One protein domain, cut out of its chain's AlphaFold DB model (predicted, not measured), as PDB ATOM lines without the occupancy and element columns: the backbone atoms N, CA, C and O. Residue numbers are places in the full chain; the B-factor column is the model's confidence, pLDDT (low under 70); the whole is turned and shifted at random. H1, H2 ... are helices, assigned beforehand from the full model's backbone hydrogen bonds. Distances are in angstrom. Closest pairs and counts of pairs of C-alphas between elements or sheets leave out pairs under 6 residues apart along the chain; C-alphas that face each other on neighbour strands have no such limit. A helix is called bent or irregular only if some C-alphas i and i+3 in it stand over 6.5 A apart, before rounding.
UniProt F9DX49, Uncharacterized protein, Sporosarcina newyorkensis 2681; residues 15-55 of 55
ATOM      1  N   LYS A  15     157.365 145.235 181.645       93.69
ATOM      2  CA  LYS A  15     157.418 146.131 180.478       93.69
ATOM      3  C   LYS A  15     157.061 145.431 179.163       93.69
ATOM      4  O   LYS A  15     156.353 145.991 178.335       93.69
ATOM      5  N   SER A  16     157.555 144.210 178.940       92.06
ATOM      6  CA  SER A  16     157.232 143.480 177.705       92.06
ATOM      7  C   SER A  16     155.771 143.034 177.689       92.06
ATOM      8  O   SER A  16     155.162 143.027 176.624       92.06
ATOM      9  N   ILE A  17     155.222 142.672 178.855       94.25
ATOM     10  CA  ILE A  17     153.822 142.271 179.040       94.25
ATOM     11  C   ILE A  17     152.882 143.442 178.735       94.25
ATOM     12  O   ILE A  17     151.971 143.270 177.932       94.25
ATOM     13  N   GLU A  18     153.145 144.624 179.298       95.06
ATOM     14  CA  GLU A  18     152.366 145.850 179.058       95.06
ATOM     15  C   GLU A  18     152.371 146.253 177.581       95.06
ATOM     16  O   GLU A  18     151.329 146.527 176.989       95.06
ATOM     17  N   VAL A  19     153.548 146.227 176.952       93.94
ATOM     18  CA  VAL A  19     153.698 146.571 175.532       93.94
ATOM     19  C   VAL A  19     153.136 145.469 174.617       93.94
ATOM     20  O   VAL A  19     152.815 145.724 173.457       93.94
ATOM     21  N   GLY A  20     153.012 144.230 175.103       94.94
ATOM     22  CA  GLY A  20     152.561 143.065 174.330       94.94
ATOM     23  C   GLY A  20     153.594 142.519 173.334       94.94
ATOM     24  O   GLY A  20     153.287 141.624 172.543       94.94
ATOM     25  N   TYR A  21     154.827 143.029 173.364       95.44
ATOM     26  CA  TYR A  21     155.919 142.608 172.490       95.44
ATOM     27  C   TYR A  21     157.208 142.417 173.286       95.44
ATOM     28  O   TYR A  21     157.547 143.206 174.164       95.44
ATOM     29  N   GLY A  22     157.987 141.399 172.915       94.94
ATOM     30  CA  GLY A  22     159.385 141.319 173.341       94.94
ATOM     31  C   GLY A  22     160.220 142.446 172.708       94.94
ATOM     32  O   GLY A  22     159.864 142.922 171.628       94.94
ATOM     33  N   PRO A  23     161.363 142.836 173.297       93.44
ATOM     34  CA  PRO A  23     162.122 144.032 172.903       93.44
ATOM     35  C   PRO A  23     162.525 144.044 171.421       93.44
ATOM     36  O   PRO A  23     162.339 145.036 170.720       93.44
ATOM     37  N   VAL A  24     162.998 142.908 170.902       94.56
ATOM     38  CA  VAL A  24     163.356 142.768 169.480       94.56
ATOM     39  C   VAL A  24     162.120 142.838 168.580       94.56
ATOM     40  O   VAL A  24     162.160 143.449 167.514       94.56
ATOM     41  N   CYS A  25     161.016 142.213 168.996       95.38
ATOM     42  CA  CYS A  25     159.771 142.219 168.229       95.38
ATOM     43  C   CYS A  25     159.139 143.611 168.189       95.38
ATOM     44  O   CYS A  25     158.617 143.982 167.142       95.38
ATOM     45  N   LYS A  26     159.243 144.378 169.283       94.75
ATOM     46  CA  LYS A  26     158.798 145.769 169.364       94.75
ATOM     47  C   LYS A  26     159.568 146.644 168.379       94.75
ATOM     48  O   LYS A  26     158.948 147.247 167.517       94.75
ATOM     49  N   ARG A  27     160.905 146.581 168.379       94.56
ATOM     50  CA  ARG A  27     161.731 147.326 167.409       94.56
ATOM     51  C   ARG A  27     161.353 147.024 165.955       94.56
ATOM     52  O   ARG A  27     161.222 147.937 165.153       94.56
ATOM     53  N   LYS A  28     161.157 145.744 165.616       94.00
ATOM     54  CA  LYS A  28     160.730 145.351 164.263       94.00
ATOM     55  C   LYS A  28     159.308 145.813 163.934       94.00
ATOM     56  O   LYS A  28     158.983 145.962 162.763       94.00
ATOM     57  N   HIS A  29     158.431 145.909 164.930       93.25
ATOM     58  CA  HIS A  29     157.073 146.413 164.743       93.25
ATOM     59  C   HIS A  29     157.121 147.906 164.443       93.25
ATOM     60  O   HIS A  29     156.593 148.332 163.431       93.25
ATOM     61  N   ASP A  30     157.846 148.666 165.256       92.75
ATOM     62  CA  ASP A  30     157.957 150.116 165.104       92.75
ATOM     63  C   ASP A  30     158.636 150.504 163.779       92.75
ATOM     64  O   ASP A  30     158.242 151.476 163.148       92.75
ATOM     65  N   GLN A  31     159.603 149.708 163.304       92.44
ATOM     66  CA  GLN A  31     160.179 149.875 161.964       92.44
ATOM     67  C   GLN A  31     159.160 149.626 160.845       92.44
ATOM     68  O   GLN A  31     159.103 150.407 159.902       92.44
ATOM     69  N   ALA A  32     158.359 148.561 160.949       90.00
ATOM     70  CA  ALA A  32     157.340 148.249 159.950       90.00
ATOM     71  C   ALA A  32     156.239 149.320 159.914       90.00
ATOM     72  O   ALA A  32     155.849 149.746 158.835       90.00
ATOM     73  N   GLU A  33     155.806 149.805 161.078       90.00
ATOM     74  CA  GLU A  33     154.857 150.917 161.186       90.00
ATOM     75  C   GLU A  33     155.438 152.201 160.585       90.00
ATOM     76  O   GLU A  33     154.775 152.872 159.805       90.00
ATOM     77  N   ALA A  34     156.701 152.525 160.878       90.31
ATOM     78  CA  ALA A  34     157.348 153.704 160.309       90.31
ATOM     79  C   ALA A  34     157.475 153.624 158.777       90.31
ATOM     80  O   ALA A  34     157.341 154.640 158.098       90.31
ATOM     81  N   GLU A  35     157.739 152.441 158.217       88.62
ATOM     82  CA  GLU A  35     157.734 152.243 156.763       88.62
ATOM     83  C   GLU A  35     156.329 152.304 156.168       88.62
ATOM     84  O   GLU A  35     156.161 152.872 155.089       88.62
ATOM     85  N   PHE A  36     155.328 151.759 156.862       87.38
ATOM     86  CA  PHE A  36     153.932 151.841 156.450       87.38
ATOM     87  C   PHE A  36     153.464 153.298 156.385       87.38
ATOM     88  O   PHE A  36     152.976 153.727 155.342       87.38
ATOM     89  N   LEU A  37     153.728 154.091 157.431       86.75
ATOM     90  CA  LEU A  37     153.380 155.516 157.470       86.75
ATOM     91  C   LEU A  37     154.047 156.317 156.342       86.75
ATOM     92  O   LEU A  37     153.438 157.233 155.809       86.75
ATOM     93  N   LYS A  38     155.278 155.974 155.943       85.50
ATOM     94  CA  LYS A  38     155.961 156.642 154.816       85.50
ATOM     95  C   LYS A  38     155.324 156.359 153.458       85.50
ATOM     96  O   LYS A  38     155.536 157.126 152.527       85.50
ATOM     97  N   ARG A  39     154.648 155.218 153.317       83.19
ATOM     98  CA  ARG A  39     154.004 154.788 152.067       83.19
ATOM     99  C   ARG A  39     152.520 155.125 152.032       83.19
ATOM    100  O   ARG A  39     151.882 154.902 151.011       83.19
ATOM    101  N   GLN A  40     151.973 155.602 153.143       85.94
ATOM    102  CA  GLN A  40     150.587 156.006 153.225       85.94
ATOM    103  C   GLN A  40     150.406 157.304 152.435       85.94
ATOM    104  O   GLN A  40     150.982 158.327 152.786       85.94
ATOM    105  N   ILE A  41     149.603 157.232 151.379       89.69
ATOM    106  CA  ILE A  41     149.079 158.389 150.657       89.69
ATOM    107  C   ILE A  41     147.612 158.585 151.038       89.69
ATOM    108  O   ILE A  41     146.922 157.645 151.455       89.69
ATOM    109  N   THR A  42     147.143 159.816 150.935       90.12
ATOM    110  CA  THR A  42     145.735 160.174 151.101       90.12
ATOM    111  C   THR A  42     144.922 159.782 149.866       90.12
ATOM    112  O   THR A  42     145.465 159.549 148.786       90.12
ATOM    113  N   LEU A  43     143.595 159.699 150.019       92.06
ATOM    114  CA  LEU A  43     142.701 159.448 148.884       92.06
ATOM    115  C   LEU A  43     142.804 160.558 147.832       92.06
ATOM    116  O   LEU A  43     142.772 160.260 146.644       92.06
ATOM    117  N   ASP A  44     142.970 161.806 148.267       94.19
ATOM    118  CA  ASP A  44     143.086 162.960 147.373       94.19
ATOM    119  C   ASP A  44     144.364 162.885 146.519       94.19
ATOM    120  O   ASP A  44     144.307 163.103 145.311       94.19
ATOM    121  N   GLU A  45     145.496 162.490 147.116       91.12
ATOM    122  CA  GLU A  45     146.764 162.280 146.396       91.12
ATOM    123  C   GLU A  45     146.662 161.160 145.348       91.12
ATOM    124  O   GLU A  45     147.197 161.294 144.246       91.12
ATOM    125  N   GLU A  46     145.958 160.068 145.664       93.38
ATOM    126  CA  GLU A  46     145.711 158.990 144.698       93.38
ATOM    127  C   GLU A  46     144.803 159.461 143.553       93.38
ATOM    128  O   GLU A  46     145.089 159.177 142.390       93.38
ATOM    129  N   ILE A  47     143.735 160.209 143.850       94.44
ATOM    130  CA  ILE A  47     142.832 160.758 142.824       94.44
ATOM    131  C   ILE A  47     143.607 161.686 141.878       94.44
ATOM    132  O   ILE A  47     143.533 161.507 140.661       94.44
ATOM    133  N   GLU A  48     144.410 162.609 142.417       94.38
ATOM    134  CA  GLU A  48     145.225 163.533 141.616       94.38
ATOM    135  C   GLU A  48     146.244 162.782 140.739       94.38
ATOM    136  O   GLU A  48     146.458 163.128 139.571       94.38
ATOM    137  N   TYR A  49     146.869 161.729 141.275       92.62
ATOM    138  CA  TYR A  49     147.778 160.882 140.506       92.62
ATOM    139  C   TYR A  49     147.060 160.186 139.340       92.62
ATOM    140  O   TYR A  49     147.549 160.219 138.208       92.62
ATOM    141  N   GLN A  50     145.881 159.606 139.582       94.25
ATOM    142  CA  GLN A  50     145.094 158.925 138.548       94.25
ATOM    143  C   GLN A  50     144.611 159.881 137.449       94.25
ATOM    144  O   GLN A  50     144.596 159.499 136.277       94.25
ATOM    145  N   GLU A  51     144.247 161.119 137.791       93.81
ATOM    146  CA  GLU A  51     143.880 162.147 136.809       93.81
ATOM    147  C   GLU A  51     145.065 162.527 135.913       93.81
ATOM    148  O   GLU A  51     144.909 162.594 134.693       93.81
ATOM    149  N   LYS A  52     146.266 162.688 136.489       90.38
ATOM    150  CA  LYS A  52     147.498 162.976 135.729       90.38
ATOM    151  C   LYS A  52     147.914 161.838 134.800       90.38
ATOM    152  O   LYS A  52     148.433 162.110 133.727       90.38
ATOM    153  N   VAL A  53     147.730 160.583 135.211       91.56
ATOM    154  CA  VAL A  53     148.104 159.403 134.405       91.56
ATOM    155  C   VAL A  53     147.124 159.151 133.253       91.56
ATOM    156  O   VAL A  53     147.501 158.550 132.249       91.56
ATOM    157  N   ARG A  54     145.863 159.575 133.393       81.06
ATOM    158  CA  ARG A  54     144.818 159.395 132.371       81.06
ATOM    159  C   ARG A  54     144.779 160.495 131.306       81.06
ATOM    160  O   ARG A  54     144.113 160.283 130.292       81.06
ATOM    161  N   ALA A  55     145.413 161.639 131.558       66.25
ATOM    162  CA  ALA A  55     145.531 162.765 130.629       66.25
ATOM    163  C   ALA A  55     146.626 162.524 129.578       66.25
ATOM    164  O   ALA A  55     146.406 162.938 128.418       66.25
TER     165      ALA A  55
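This is residues 15 to 55 of the 55 residues of an uncharacterized protein of Sporosarcina newyorkensis 2681 (UniProt F9DX49). Three helices are strung out one after another along an extended rod: the long helix H2 in the middle, the short helix H1 near its beginning, and H3 beyond its far end. There is no packed core, for no helix touches another, and residues 30 to 55, with most of H2 and the whole of H3, stand free. The printed part has 41 residues with three named helices, in the order H1, H2, H3, and no named strand; its class is all helix. The whole is extended, with a radius of gyration of the C-alphas of 17.2 A, and the C-alphas span 53 by 14 by 9 A.

H1, residues 15 to 19, is joined by a tight link of 3 residues to H2, residues 23 to 39. H1 and H2 are close but not clearly touching, with 1 pair of C-alphas within 8 A. Their closest C-alphas are those of Ser 16 and Pro 23, 6.9 A apart, while the centres of the two helices are 16.8 A apart. A second tight link, again of 3 residues, leads from H2 to H3, residues 43 to 54. H2 and H3 are apart, though they follow each other in the chain. H1 and H3 are apart as well. In H1, H2 and H3 every pair of O of residue i and N of residue i+4 is within hydrogen-bond range.

H1 begins at Lys 15, whose C-alpha is at (157.418, 146.131, 180.478), and ends at Val 19. H2, the longest helix with 17 residues, runs from the C-alpha of Pro 23 at (162.122, 144.032, 172.903) to that of Arg 39 at (154.004, 154.788, 152.067), a length of 24.8 A. H3 has 12 residues and runs 16.6 A from the C-alpha of Leu 43 to that of Arg 54 at (144.818, 159.395, 132.371). H1, H2 and H3 are not bent.

The two C-alphas farthest apart in the domain are those of Lys 15 and Ala 55, the first and last printed residues, at 53.9 A. The printed part runs from residue 15 to residue 55 with no cut, and Ala 55 is the chain's last residue. Both links are tight, and there is no long link. In residues 30 to 55, of which 30 to 39 belong to H2 and 43 to 54 to H3, no C-alpha has another within 10 A that is 8 or more residues away along the chain. The mean pLDDT of the printed part is 91.1; one residue, Ala 55, is under 70.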